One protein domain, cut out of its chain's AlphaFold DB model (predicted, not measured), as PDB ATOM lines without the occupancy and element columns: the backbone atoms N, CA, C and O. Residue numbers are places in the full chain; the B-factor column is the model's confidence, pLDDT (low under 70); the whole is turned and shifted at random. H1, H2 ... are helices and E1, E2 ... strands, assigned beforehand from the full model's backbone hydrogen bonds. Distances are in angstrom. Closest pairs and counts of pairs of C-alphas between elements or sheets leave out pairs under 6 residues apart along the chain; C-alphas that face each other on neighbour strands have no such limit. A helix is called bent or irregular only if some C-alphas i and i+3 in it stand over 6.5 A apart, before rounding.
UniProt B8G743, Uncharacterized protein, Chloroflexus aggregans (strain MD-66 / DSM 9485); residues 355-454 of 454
ATOM      1  N   ALA A 355      -4.876  12.579 -52.873       52.06
ATOM      2  CA  ALA A 355      -4.481  13.868 -53.454       52.06
ATOM      3  C   ALA A 355      -3.810  14.830 -52.450       52.06
ATOM      4  O   ALA A 355      -3.098  15.760 -52.842       52.06
ATOM      5  N   THR A 356      -4.020  14.617 -51.152       60.75
ATOM      6  CA  THR A 356      -3.613  15.535 -50.080       60.75
ATOM      7  C   THR A 356      -2.210  15.231 -49.562       60.75
ATOM      8  O   THR A 356      -1.455  16.173 -49.311       60.75
ATOM      9  N   GLU A 357      -1.828  13.949 -49.478       62.09
ATOM     10  CA  GLU A 357      -0.484  13.521 -49.053       62.09
ATOM     11  C   GLU A 357       0.570  14.008 -50.056       62.09
ATOM     12  O   GLU A 357       1.540  14.676 -49.691       62.09
ATOM     13  N   ARG A 358       0.322  13.776 -51.353       67.44
ATOM     14  CA  ARG A 358       1.216  14.207 -52.434       67.44
ATOM     15  C   ARG A 358       1.309  15.727 -52.536       67.44
ATOM     16  O   ARG A 358       2.405  16.265 -52.631       67.44
ATOM     17  N   SER A 359       0.183  16.434 -52.424       67.44
ATOM     18  CA  SER A 359       0.173  17.905 -52.402       67.44
ATOM     19  C   SER A 359       0.881  18.487 -51.173       67.44
ATOM     20  O   SER A 359       1.376  19.611 -51.213       67.44
ATOM     21  N   ARG A 360       0.918  17.765 -50.046       68.31
ATOM     22  CA  ARG A 360       1.677  18.179 -48.862       68.31
ATOM     23  C   ARG A 360       3.172  17.912 -49.037       68.31
ATOM     24  O   ARG A 360       3.948  18.833 -48.817       68.31
ATOM     25  N   TYR A 361       3.557  16.731 -49.517       73.56
ATOM     26  CA  TYR A 361       4.954  16.420 -49.824       73.56
ATOM     27  C   TYR A 361       5.558  17.411 -50.832       73.56
ATOM     28  O   TYR A 361       6.618  17.972 -50.580       73.56
ATOM     29  N   GLU A 362       4.856  17.715 -51.928       74.81
ATOM     30  CA  GLU A 362       5.328  18.686 -52.931       74.81
ATOM     31  C   GLU A 362       5.459  20.116 -52.374       74.81
ATOM     32  O   GLU A 362       6.275  20.892 -52.862       74.81
ATOM     33  N   ARG A 363       4.701  20.477 -51.325       71.62
ATOM     34  CA  ARG A 363       4.870  21.765 -50.622       71.62
ATOM     35  C   ARG A 363       6.102  21.792 -49.719       71.62
ATOM     36  O   ARG A 363       6.664  22.863 -49.522       71.62
ATOM     37  N   GLU A 364       6.509  20.646 -49.179       75.00
ATOM     38  CA  GLU A 364       7.667  20.509 -48.284       75.00
ATOM     39  C   GLU A 364       8.972  20.214 -49.039       75.00
ATOM     40  O   GLU A 364      10.059  20.508 -48.549       75.00
ATOM     41  N   LYS A 365       8.880  19.690 -50.265       80.12
ATOM     42  CA  LYS A 365      10.024  19.369 -51.124       80.12
ATOM     43  C   LYS A 365      11.034  20.521 -51.300       80.12
ATOM     44  O   LYS A 365      12.222  20.249 -51.154       80.12
ATOM     45  N   PRO A 366      10.633  21.797 -51.498       80.38
ATOM     46  CA  PRO A 366      11.593  22.898 -51.610       80.38
ATOM     47  C   PRO A 366      12.469  23.098 -50.364       80.38
ATOM     48  O   PRO A 366      13.556  23.662 -50.455       80.38
ATOM     49  N   GLU A 367      12.010  22.674 -49.183       74.75
ATOM     50  CA  GLU A 367      12.816  22.725 -47.963       74.75
ATOM     51  C   GLU A 367      13.833  21.574 -47.904       74.75
ATOM     52  O   GLU A 367      14.951  21.781 -47.435       74.75
ATOM     53  N   LEU A 368      13.485  20.389 -48.423       74.19
ATOM     54  CA  LEU A 368      14.427  19.276 -48.602       74.19
ATOM     55  C   LEU A 368      15.503  19.615 -49.634       74.19
ATOM     56  O   LEU A 368      16.684  19.389 -49.376       74.19
ATOM     57  N   ASP A 369      15.102  20.222 -50.752       78.69
ATOM     58  CA  ASP A 369      16.024  20.715 -51.778       78.69
ATOM     59  C   ASP A 369      16.999  21.737 -51.174       78.69
ATOM     60  O   ASP A 369      18.208  21.625 -51.356       78.69
ATOM     61  N   ASN A 370      16.508  22.657 -50.337       75.00
ATOM     62  CA  ASN A 370      17.355  23.616 -49.625       75.00
ATOM     63  C   ASN A 370      18.330  22.942 -48.632       75.00
ATOM     64  O   ASN A 370      19.460  23.400 -48.467       75.00
ATOM     65  N   LEU A 371      17.942  21.850 -47.957       73.38
ATOM     66  CA  LEU A 371      18.876  21.082 -47.116       73.38
ATOM     67  C   LEU A 371      19.977  20.411 -47.948       73.38
ATOM     68  O   LEU A 371      21.117  20.323 -47.485       73.38
ATOM     69  N   GLN A 372      19.645  19.947 -49.155       75.56
ATOM     70  CA  GLN A 372      20.606  19.354 -50.081       75.56
ATOM     71  C   GLN A 372      21.557  20.410 -50.659       75.56
ATOM     72  O   GLN A 372      22.771  20.218 -50.638       75.56
ATOM     73  N   GLU A 373      21.030  21.553 -51.104       76.25
ATOM     74  CA  GLU A 373      21.814  22.676 -51.634       76.25
ATOM     75  C   GLU A 373      22.800  23.240 -50.599       76.25
ATOM     76  O   GLU A 373      23.935  23.570 -50.937       76.25
ATOM     77  N   ASN A 374      22.404  23.286 -49.323       70.75
ATOM     78  CA  ASN A 374      23.271  23.725 -48.225       70.75
ATOM     79  C   ASN A 374      24.210  22.625 -47.693       70.75
ATOM     80  O   ASN A 374      24.901  22.840 -46.696       70.75
ATOM     81  N   GLY A 375      24.226  21.441 -48.313       71.69
ATOM     82  CA  GLY A 375      25.119  20.339 -47.947       71.69
ATOM     83  C   GLY A 375      24.819  19.687 -46.593       71.69
ATOM     84  O   GLY A 375      25.662  18.966 -46.067       71.69
ATOM     85  N   VAL A 376      23.637  19.924 -46.013       74.06
ATOM     86  CA  VAL A 376      23.201  19.270 -44.765       74.06
ATOM     87  C   VAL A 376      22.876  17.796 -45.017       74.06
ATOM     88  O   VAL A 376      23.117  16.942 -44.164       74.06
ATOM     89  N   ILE A 377      22.338  17.502 -46.199       80.12
ATOM     90  CA  ILE A 377      22.107  16.151 -46.712       80.12
ATOM     91  C   ILE A 377      22.778  16.037 -48.083       80.12
ATOM     92  O   ILE A 377      22.847  17.014 -48.825       80.12
ATOM     93  N   LYS A 378      23.286  14.856 -48.437       83.44
ATOM     94  CA  LYS A 378      23.937  14.631 -49.740       83.44
ATOM     95  C   LYS A 378      22.925  14.424 -50.849       83.44
ATOM     96  O   LYS A 378      23.065  14.950 -51.951       83.44
ATOM     97  N   ASN A 379      21.931  13.604 -50.544       87.44
ATOM     98  CA  ASN A 379      20.893  13.210 -51.471       87.44
ATOM     99  C   ASN A 379      19.673  12.719 -50.693       87.44
ATOM    100  O   ASN A 379      19.791  12.331 -49.528       87.44
ATOM    101  N   TYR A 380      18.511  12.699 -51.336       88.00
ATOM    102  CA  TYR A 380      17.323  12.075 -50.773       88.00
ATOM    103  C   TYR A 380      16.454  11.436 -51.863       88.00
ATOM    104  O   TYR A 380      16.397  11.900 -52.998       88.00
ATOM    105  N   GLU A 381      15.763  10.357 -51.509       86.62
ATOM    106  CA  GLU A 381      14.868   9.617 -52.395       86.62
ATOM    107  C   GLU A 381      13.535   9.353 -51.686       86.62
ATOM    108  O   GLU A 381      13.484   8.732 -50.621       86.62
ATOM    109  N   SER A 382      12.438   9.826 -52.281       85.75
ATOM    110  CA  SER A 382      11.086   9.548 -51.777       85.75
ATOM    111  C   SER A 382      10.588   8.178 -52.229       85.75
ATOM    112  O   SER A 382      10.761   7.787 -53.381       85.75
ATOM    113  N   ARG A 383       9.935   7.454 -51.319       83.12
ATOM    114  CA  ARG A 383       9.332   6.144 -51.559       83.12
ATOM    115  C   ARG A 383       7.822   6.270 -51.629       83.12
ATOM    116  O   ARG A 383       7.200   6.834 -50.732       83.12
ATOM    117  N   TRP A 384       7.247   5.666 -52.658       81.69
ATOM    118  CA  TRP A 384       5.812   5.665 -52.920       81.69
ATOM    119  C   TRP A 384       5.311   4.229 -53.090       81.69
ATOM    120  O   TRP A 384       6.030   3.378 -53.623       81.69
ATOM    121  N   SER A 385       4.093   3.945 -52.629       76.81
ATOM    122  CA  SER A 385       3.446   2.646 -52.826       76.81
ATOM    123  C   SER A 385       3.026   2.474 -54.288       76.81
ATOM    124  O   SER A 385       2.968   3.435 -55.058       76.81
ATOM    125  N   LYS A 386       2.672   1.242 -54.681       74.19
ATOM    126  CA  LYS A 386       2.070   0.974 -56.004       74.19
ATOM    127  C   LYS A 386       0.750   1.722 -56.211       74.19
ATOM    128  O   LYS A 386       0.411   2.026 -57.349       74.19
ATOM    129  N   ASP A 387       0.071   2.038 -55.114       67.19
ATOM    130  CA  ASP A 387      -1.192   2.773 -55.085       67.19
ATOM    131  C   ASP A 387      -0.969   4.299 -55.020       67.19
ATOM    132  O   ASP A 387      -1.921   5.062 -54.966       67.19
ATOM    133  N   GLY A 388       0.287   4.770 -55.056       66.25
ATOM    134  CA  GLY A 388       0.621   6.197 -55.099       66.25
ATOM    135  C   GLY A 388       0.667   6.904 -53.741       66.25
ATOM    136  O   GLY A 388       0.833   8.123 -53.714       66.25
ATOM    137  N   ASN A 389       0.575   6.161 -52.635       71.62
ATOM    138  CA  ASN A 389       0.665   6.704 -51.275       71.62
ATOM    139  C   ASN A 389       2.118   6.907 -50.855       71.62
ATOM    140  O   ASN A 389       3.003   6.148 -51.262       71.62
ATOM    141  N   PHE A 390       2.380   7.919 -50.030       74.31
ATOM    142  CA  PHE A 390       3.735   8.172 -49.549       74.31
ATOM    143  C   PHE A 390       4.135   7.098 -48.528       74.31
ATOM    144  O   PHE A 390       3.460   6.904 -47.524       74.31
ATOM    145  N   CYS A 391       5.244   6.397 -48.775       78.62
ATOM    146  CA  CYS A 391       5.756   5.337 -47.896       78.62
ATOM    147  C   CYS A 391       6.955   5.775 -47.047       78.62
ATOM    148  O   CYS A 391       7.343   5.077 -46.106       78.62
ATOM    149  N   GLY A 392       7.599   6.888 -47.397       85.19
ATOM    150  CA  GLY A 392       8.763   7.370 -46.669       85.19
ATOM    151  C   GLY A 392       9.770   8.125 -47.520       85.19
ATOM    152  O   GLY A 392       9.587   8.325 -48.717       85.19
ATOM    153  N   VAL A 393      10.874   8.510 -46.893       87.12
ATOM    154  CA  VAL A 393      12.031   9.116 -47.558       87.12
ATOM    155  C   VAL A 393      13.315   8.482 -47.032       87.12
ATOM    156  O   VAL A 393      13.444   8.202 -45.840       87.12
ATOM    157  N   VAL A 394      14.255   8.227 -47.936       88.12
ATOM    158  CA  VAL A 394      15.617   7.796 -47.615       88.12
ATOM    159  C   VAL A 394      16.546   8.963 -47.872       88.12
ATOM    160  O   VAL A 394      16.475   9.584 -48.925       88.12
ATOM    161  N   ILE A 395      17.402   9.277 -46.912       87.75
ATOM    162  CA  ILE A 395      18.258  10.456 -46.945       87.75
ATOM    163  C   ILE A 395      19.685  10.010 -46.721       87.75
ATOM    164  O   ILE A 395      19.994   9.334 -45.740       87.75
ATOM    165  N   GLU A 396      20.559  10.402 -47.629       86.81
ATOM    166  CA  GLU A 396      21.982  10.158 -47.527       86.81
ATOM    167  C   GLU A 396      22.645  11.313 -46.779       86.81
ATOM    168  O   GLU A 396      22.510  12.484 -47.142       86.81
ATOM    169  N   VAL A 397      23.371  10.972 -45.721       84.56
ATOM    170  CA  VAL A 397      24.146  11.906 -44.901       84.56
ATOM    171  C   VAL A 397      25.601  11.456 -44.896       84.56
ATOM    172  O   VAL A 397      25.926  10.370 -45.379       84.56
ATOM    173  N   ASP A 398      26.514  12.273 -44.373       79.12
ATOM    174  CA  ASP A 398      27.924  11.890 -44.346       79.12
ATOM    175  C   ASP A 398      28.150  10.537 -43.670       79.12
ATOM    176  O   ASP A 398      28.850   9.698 -44.227       79.12
ATOM    177  N   ASP A 399      27.484  10.254 -42.560       78.25
ATOM    178  CA  ASP A 399      27.809   9.095 -41.725       78.25
ATOM    179  C   ASP A 399      26.947   7.850 -41.977       78.25
ATOM    180  O   ASP A 399      27.095   6.831 -41.295       78.25
ATOM    181  N   GLY A 400      26.079   7.886 -42.990       86.88
ATOM    182  CA  GLY A 400      25.193   6.774 -43.316       86.88
ATOM    183  C   GLY A 400      23.922   7.203 -44.040       86.88
ATOM    184  O   GLY A 400      23.911   8.164 -44.806       86.88
ATOM    185  N   GLN A 401      22.836   6.477 -43.788       89.94
ATOM    186  CA  GLN A 401      21.521   6.747 -44.361       89.94
ATOM    187  C   GLN A 401      20.458   6.854 -43.276       89.94
ATOM    188  O   GLN A 401      20.412   6.039 -42.359       89.94
ATOM    189  N   ILE A 402      19.563   7.826 -43.411       85.56
ATOM    190  CA  ILE A 402      18.378   7.986 -42.568       85.56
ATOM    191  C   ILE A 402      17.166   7.528 -43.375       85.56
ATOM    192  O   ILE A 402      16.905   8.032 -44.461       85.56
ATOM    193  N   HIS A 403      16.422   6.572 -42.843       87.38
ATOM    194  CA  HIS A 403      15.191   6.042 -43.410       87.38
ATOM    195  C   HIS A 403      14.043   6.533 -42.539       87.38
ATOM    196  O   HIS A 403      13.942   6.174 -41.369       87.38
ATOM    197  N   ILE A 404      13.189   7.376 -43.105       83.94
ATOM    198  CA  ILE A 404      11.956   7.835 -42.469       83.94
ATOM    199  C   ILE A 404      10.827   7.053 -43.126       83.94
ATOM    200  O   ILE A 404      10.461   7.333 -44.265       83.94
ATOM    201  N   LEU A 405      10.309   6.046 -42.432       82.12
ATOM    202  CA  LEU A 405       9.284   5.137 -42.935       82.12
ATOM    203  C   LEU A 405       7.926   5.563 -42.381       82.12
ATOM    204  O   LEU A 405       7.733   5.537 -41.167       82.12
ATOM    205  N   SER A 406       6.988   5.939 -43.252       76.69
ATOM    206  CA  SER A 406       5.618   6.266 -42.843       76.69
ATOM    207  C   SER A 406       4.611   5.416 -43.610       76.69
ATOM    208  O   SER A 406       4.626   5.444 -44.838       76.69
ATOM    209  N   PRO A 407       3.725   4.673 -42.927       63.19
ATOM    210  CA  PRO A 407       2.657   3.939 -43.596       63.19
ATOM    211  C   PRO A 407       1.517   4.847 -44.096       63.19
ATOM    212  O   PRO A 407       0.761   4.413 -44.959       63.19
ATOM    213  N   SER A 408       1.375   6.069 -43.564       66.44
ATOM    214  CA  SER A 408       0.429   7.090 -44.046       66.44
ATOM    215  C   SER A 408       0.878   8.473 -43.574       66.44
ATOM    216  O   SER A 408       1.039   8.710 -42.372       66.44
ATOM    217  N   TYR A 409       1.127   9.375 -44.522       64.56
ATOM    218  CA  TYR A 409       1.676  10.703 -44.268       64.56
ATOM    219  C   TYR A 409       0.611  11.772 -44.508       64.56
ATOM    220  O   TYR A 409       0.222  11.977 -45.652       64.56
ATOM    221  N   PRO A 410       0.191  12.544 -43.493       60.88
ATOM    222  CA  PRO A 410       0.890  12.836 -42.235       60.88
ATOM    223  C   PRO A 410       0.327  12.102 -41.001       60.88
ATOM    224  O   PRO A 410       0.750  12.392 -39.878       60.88
ATOM    225  N   ASP A 411      -0.659  11.225 -41.191       61.88
ATOM    226  CA  ASP A 411      -1.579  10.799 -40.130       61.88
ATOM    227  C   ASP A 411      -0.954   9.840 -39.109       61.88
ATOM    228  O   ASP A 411      -1.350   9.829 -37.941       61.88
ATOM    229  N   ILE A 412       0.043   9.054 -39.524       67.56
ATOM    230  CA  ILE A 412       0.736   8.094 -38.661       67.56
ATOM    231  C   ILE A 412       2.174   8.564 -38.432       67.56
ATOM    232  O   ILE A 412       2.871   8.988 -39.354       67.56
ATOM    233  N   ALA A 413       2.629   8.465 -37.181       67.94
ATOM    234  CA  ALA A 413       4.002   8.787 -36.814       67.94
ATOM    235  C   ALA A 413       4.999   7.930 -37.619       67.94
ATOM    236  O   ALA A 413       4.877   6.699 -37.613       67.94
ATOM    237  N   PRO A 414       5.999   8.535 -38.286       73.56
ATOM    238  CA  PRO A 414       6.997   7.778 -39.008       73.56
ATOM    239  C   PRO A 414       7.964   7.094 -38.043       73.56
ATOM    240  O   PRO A 414       8.289   7.596 -36.966       73.56
ATOM    241  N   THR A 415       8.473   5.950 -38.481       80.81
ATOM    242  CA  THR A 415       9.603   5.268 -37.854       80.81
ATOM    243  C   THR A 415      10.894   5.805 -38.462       80.81
ATOM    244  O   THR A 415      11.031   5.823 -39.686       80.81
ATOM    245  N   ILE A 416      11.837   6.253 -37.627       83.38
ATOM    246  CA  ILE A 416      13.155   6.713 -38.081       83.38
ATOM    247  C   ILE A 416      14.176   5.611 -37.823       83.38
ATOM    248  O   ILE A 416      14.379   5.207 -36.677       83.38
ATOM    249  N   GLN A 417      14.869   5.188 -38.873       87.25
ATOM    250  CA  GLN A 417      16.009   4.282 -38.797       87.25
ATOM    251  C   GLN A 417      17.252   4.976 -39.354       87.25
ATOM    252  O   GLN A 417      17.232   5.497 -40.463       87.25
ATOM    253  N   PHE A 418      18.350   4.981 -38.610       85.19
ATOM    254  CA  PHE A 418      19.658   5.394 -39.097       85.19
ATOM    255  C   PHE A 418      20.538   4.169 -39.319       85.19
ATOM    256  O   PHE A 418      20.768   3.388 -38.400       85.19
ATOM    257  N   ILE A 419      21.050   4.019 -40.534       87.25
ATOM    258  CA  ILE A 419      21.970   2.956 -40.928       87.25
ATOM    259  C   ILE A 419      23.339   3.598 -41.130       87.25
ATOM    260  O   ILE A 419      23.563   4.307 -42.110       87.25
ATOM    261  N   SER A 420      24.253   3.362 -40.195       85.94
ATOM    262  CA  SER A 420      25.637   3.847 -40.279       85.94
ATOM    263  C   SER A 420      26.390   3.234 -41.467       85.94
ATOM    264  O   SER A 420      26.058   2.138 -41.926       85.94
ATOM    265  N   ARG A 421      27.489   3.862 -41.907       82.62
ATOM    266  CA  ARG A 421      28.396   3.269 -42.920       82.62
ATOM    267  C   ARG A 421      28.942   1.889 -42.534       82.62
ATOM    268  O   ARG A 421      29.240   1.087 -43.413       82.62
ATOM    269  N   SER A 422      29.064   1.599 -41.238       81.25
ATOM    270  CA  SER A 422      29.464   0.281 -40.723       81.25
ATOM    271  C   SER A 422      28.360  -0.784 -40.787       81.25
ATOM    272  O   SER A 422      28.597  -1.922 -40.394       81.25
ATOM    273  N   GLY A 423      27.153  -0.429 -41.240       78.62
ATOM    274  CA  GLY A 423      26.001  -1.331 -41.312       78.62
ATOM    275  C   GLY A 423      25.251  -1.513 -39.989       78.62
ATOM    276  O   GLY A 423      24.328  -2.318 -39.925       78.62
ATOM    277  N   GLN A 424      25.616  -0.778 -38.932       81.31
ATOM    278  CA  GLN A 424      24.841  -0.751 -37.689       81.31
ATOM    279  C   GLN A 424      23.586   0.099 -37.869       81.31
ATOM    280  O   GLN A 424      23.681   1.226 -38.367       81.31
ATOM    281  N   THR A 425      22.454  -0.433 -37.413       85.94
ATOM    282  CA  THR A 425      21.144   0.214 -37.491       85.94
ATOM    283  C   THR A 425      20.704   0.697 -36.115       85.94
ATOM    284  O   THR A 425      20.705  -0.066 -35.151       85.94
ATOM    285  N   TYR A 426      20.285   1.953 -36.049       80.25
ATOM    286  CA  TYR A 426      19.729   2.607 -34.874       80.25
ATOM    287  C   TYR A 426      18.298   3.020 -35.186       80.25
ATOM    288  O   TYR A 426      18.057   3.692 -36.184       80.25
ATOM    289  N   GLU A 427      17.348   2.629 -34.349       83.31
ATOM    290  CA  GLU A 427      15.939   2.958 -34.542       83.31
ATOM    291  C   GLU A 427      15.447   3.830 -33.394       83.31
ATOM    292  O   GLU A 427      15.727   3.554 -32.222       83.31
ATOM    293  N   TRP A 428      14.716   4.891 -33.729       73.38
ATOM    294  CA  TRP A 428      14.096   5.758 -32.736       73.38
ATOM    295  C   TRP A 428      12.605   5.912 -33.034       73.38
ATOM    296  O   TRP A 428      12.250   6.464 -34.081       73.38
ATOM    297  N   PRO A 429      11.719   5.511 -32.106       64.12
ATOM    298  CA  PRO A 429      10.322   5.899 -32.189       64.12
ATOM    299  C   PRO A 429      10.195   7.406 -31.926       64.12
ATOM    300  O   PRO A 429      10.864   7.963 -31.048       64.12
ATOM    301  N   ILE A 430       9.337   8.091 -32.683       64.12
ATOM    302  CA  ILE A 430       9.013   9.493 -32.409       64.12
ATOM    303  C   ILE A 430       7.956   9.533 -31.302       64.12
ATOM    304  O   ILE A 430       6.773   9.324 -31.548       64.12
ATOM    305  N   GLU A 431       8.380   9.824 -30.070       54.19
ATOM    306  CA  GLU A 431       7.495   9.881 -28.891       54.19
ATOM    307  C   GLU A 431       6.452  11.015 -28.949       54.19
ATOM    308  O   GLU A 431       5.444  10.972 -28.244       54.19
ATOM    309  N   LYS A 432       6.679  12.040 -29.782       54.22
ATOM    310  CA  LYS A 432       5.776  13.184 -29.984       54.22
ATOM    311  C   LYS A 432       5.678  13.537 -31.466       54.22
ATOM    312  O   LYS A 432       6.295  14.497 -31.910       54.22
ATOM    313  N   TRP A 433       4.917  12.752 -32.224       56.22
ATOM    314  CA  TRP A 433       4.459  13.152 -33.554       56.22
ATOM    315  C   TRP A 433       3.172  13.955 -33.407       56.22
ATOM    316  O   TRP A 433       2.211  13.477 -32.804       56.22
ATOM    317  N   ASN A 434       3.142  15.172 -33.938       59.53
ATOM    318  CA  ASN A 434       1.897  15.904 -34.126       59.53
ATOM    319  C   ASN A 434       1.689  16.149 -35.625       59.53
ATOM    320  O   ASN A 434       2.643  16.132 -36.401       59.53
ATOM    321  N   ALA A 435       0.446  16.408 -36.035       54.41
ATOM    322  CA  ALA A 435       0.091  16.661 -37.437       54.41
ATOM    323  C   ALA A 435       0.820  17.875 -38.066       54.41
ATOM    324  O   ALA A 435       0.732  18.094 -39.279       54.41
ATOM    325  N   ASN A 436       1.542  18.646 -37.249       58.59
ATOM    326  CA  ASN A 436       2.266  19.855 -37.619       58.59
ATOM    327  C   ASN A 436       3.761  19.596 -37.884       58.59
ATOM    328  O   ASN A 436       4.442  20.457 -38.434       58.59
ATOM    329  N   MET A 437       4.289  18.414 -37.554       64.56
ATOM    330  CA  MET A 437       5.669  18.059 -37.883       64.56
ATOM    331  C   MET A 437       5.820  17.787 -39.385       64.56
ATOM    332  O   MET A 437       5.196  16.877 -39.925       64.56
ATOM    333  N   THR A 438       6.661  18.581 -40.054       73.31
ATOM    334  CA  THR A 438       7.070  18.353 -41.456       73.31
ATOM    335  C   THR A 438       8.203  17.339 -41.525       73.31
ATOM    336  O   THR A 438       8.925  17.151 -40.541       73.31
ATOM    337  N   ILE A 439       8.426  16.736 -42.698       74.19
ATOM    338  CA  ILE A 439       9.539  15.793 -42.922       74.19
ATOM    339  C   ILE A 439      10.881  16.424 -42.509       74.19
ATOM    340  O   ILE A 439      11.702  15.784 -41.858       74.19
ATOM    341  N   VAL A 440      11.076  17.712 -42.786       73.56
ATOM    342  CA  VAL A 440      12.291  18.470 -42.442       73.56
ATOM    343  C   VAL A 440      12.538  18.554 -40.933       73.56
ATOM    344  O   VAL A 440      13.682  18.418 -40.484       73.56
ATOM    345  N   HIS A 441      11.486  18.712 -40.124       74.75
ATOM    346  CA  HIS A 441      11.618  18.685 -38.663       74.75
ATOM    347  C   HIS A 441      12.133  17.323 -38.187       74.75
ATOM    348  O   HIS A 441      13.024  17.255 -37.338       74.75
ATOM    349  N   VAL A 442      11.621  16.240 -38.775       72.81
ATOM    350  CA  VAL A 442      12.043  14.863 -38.469       72.81
ATOM    351  C   VAL A 442      13.515  14.658 -38.779       72.81
ATOM    352  O   VAL A 442      14.253  14.120 -37.955       72.81
ATOM    353  N   ILE A 443      13.948  15.126 -39.949       74.38
ATOM    354  CA  ILE A 443      15.340  15.048 -40.398       74.38
ATOM    355  C   ILE A 443      16.243  15.809 -39.440       74.38
ATOM    356  O   ILE A 443      17.269  15.289 -39.016       74.38
ATOM    357  N   THR A 444      15.841  17.014 -39.047       75.50
ATOM    358  CA  THR A 444      16.616  17.847 -38.122       75.50
ATOM    359  C   THR A 444      16.777  17.162 -36.761       75.50
ATOM    360  O   THR A 444      17.875  17.137 -36.202       75.50
ATOM    361  N   ILE A 445      15.716  16.527 -36.252       73.62
ATOM    362  CA  ILE A 445      15.771  15.732 -35.017       73.62
ATOM    363  C   ILE A 445      16.700  14.526 -35.197       73.62
ATOM    364  O   ILE A 445      17.560  14.291 -34.347       73.62
ATOM    365  N   ALA A 446      16.571  13.783 -36.296       71.88
ATOM    366  CA  ALA A 446      17.409  12.623 -36.582       71.88
ATOM    367  C   ALA A 446      18.897  13.004 -36.668       71.88
ATOM    368  O   ALA A 446      19.728  12.392 -36.001       71.88
ATOM    369  N   LEU A 447      19.225  14.075 -37.393       73.81
ATOM    370  CA  LEU A 447      20.581  14.618 -37.497       73.81
ATOM    371  C   LEU A 447      21.133  15.064 -36.138       73.81
ATOM    372  O   LEU A 447      22.300  14.817 -35.839       73.81
ATOM    373  N   SER A 448      20.302  15.680 -35.290       74.81
ATOM    374  CA  SER A 448      20.719  16.066 -33.936       74.81
ATOM    375  C   SER A 448      21.055  14.851 -33.064       74.81
ATOM    376  O   SER A 448      22.031  14.886 -32.319       74.81
ATOM    377  N   LYS A 449      20.303  13.751 -33.204       71.81
ATOM    378  CA  LYS A 449      20.563  12.491 -32.498       71.81
ATOM    379  C   LYS A 449      21.806  11.776 -33.019       71.81
ATOM    380  O   LYS A 449      22.562  11.250 -32.213       71.81
ATOM    381  N   ILE A 450      22.051  11.793 -34.329       71.12
ATOM    382  CA  ILE A 450      23.269  11.217 -34.922       71.12
ATOM    383  C   ILE A 450      24.511  11.954 -34.416       71.12
ATOM    384  O   ILE A 450      25.472  11.303 -34.022       71.12
ATOM    385  N   LYS A 451      24.464  13.290 -34.316       70.31
ATOM    386  CA  LYS A 451      25.554  14.074 -33.709       70.31
ATOM    387  C   LYS A 451      25.821  13.728 -32.242       70.31
ATOM    388  O   LYS A 451      26.935  13.930 -31.791       70.31
ATOM    389  N   LEU A 452      24.825  13.240 -31.495       57.34
ATOM    390  CA  LEU A 452      25.005  12.782 -30.109       57.34
ATOM    391  C   LEU A 452      25.600  11.367 -30.007       57.34
ATOM    392  O   LEU A 452      25.970  10.948 -28.914       57.34
ATOM    393  N   LEU A 453      25.635  10.616 -31.111       55.75
ATOM    394  CA  LEU A 453      26.221   9.273 -31.186       55.75
ATOM    395  C   LEU A 453      27.682   9.283 -31.661       55.75
ATOM    396  O   LEU A 453      28.321   8.230 -31.656       55.75
ATOM    397  N   GLN A 454      28.177  10.449 -32.078       56.06
ATOM    398  CA  GLN A 454      29.574  10.739 -32.405       56.06
ATOM    399  C   GLN A 454      30.268  11.337 -31.189       56.06
ATOM    400  O   GLN A 454      31.455  10.997 -30.982       56.06
TER     401      GLN A 454
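AT A GLANCE: This is residues 355 to 454 of the 454 residues of an uncharacterized protein of Chloroflexus aggregans (strain MD-66 / DSM 9485) (UniProt B8G743). A twisted wall of five strands, E1 to E5, has its helices over one face, with the other face bare. H2 runs slantwise over E3 and E4, and H1b, the second arm of the bent helix H1, packs by E1 and E2: two layers, helices on one face of a sheet. The 100 printed residues hold two named helices and five named strands, in the order H1 E1 E2 E3 E4 E5 H2, and the class is mixed, helices and strands. The strands form a meander, each the antiparallel neighbour of the one before. The whole is compact, with a radius of gyration of the C-alphas of 13.0 A and spans of 40 by 29 by 26 A.

IN THESE COORDINATES: Find C-alpha 355 at (-4.481, 13.868, -53.454), where H1, residues 355 to 373, begins. By its hydrogen bonds it was assigned as one helix, but it is bent: C-alphas 363 and 366 are 6.9 A apart. Its arms are H1a, residues 355 to 363, 12.6 A, and H1b, residues 366 to 373, 10.2 A. Next come E1, 379 to 384, 16.9 A; E2, 390 to 397, 21.3 A; E3, 400 to 405, 16.0 A; E4, 415 to 420, 16.3 A; and E5, 425 to 429, 13.3 A. H2, 439 to 451, 18.6 A, ends at C-alpha 451, (25.554, 14.074, -33.709).

HOW THE PARTS SIT: Look for N 381 and O 394, 2.8 A, between E1 and E2; N 395 and O 402, 2.8 A, between E2 and E3; N 403 and O 417, 2.7 A, between E3 and E4; and N 418 and O 426, 2.8 A, between E4 and E5; each pair is a hairpin. H2 is on the sheet at a height of 9.4 A, and its closest C-alphas to E4 are Ala 446 and Ile 416, 7.4 A. H1b is on the sheet too, its closest C-alphas to E1 being Gln 372 and Asn 379, 6.3 A; H1a only grazes the sheet. H1b and H2 are close but not clearly touching, with the C-alphas of Leu 368 and Val 440 closest at 6.6 A. In H1a, H1b and H2 every O i to N i+4 pair is within hydrogen-bond range.

THE WHOLE: The C-alphas of Ala 355 and Gln 454, the chain's last residue, are the two farthest apart, 40.2 A. The printed part has no cut, and no link is long. Mean pLDDT of the printed part is 74.4; look for values under 70 at residues 355 to 360, 387 to 388, 407 to 413, 429 to 437 and 452 to 454.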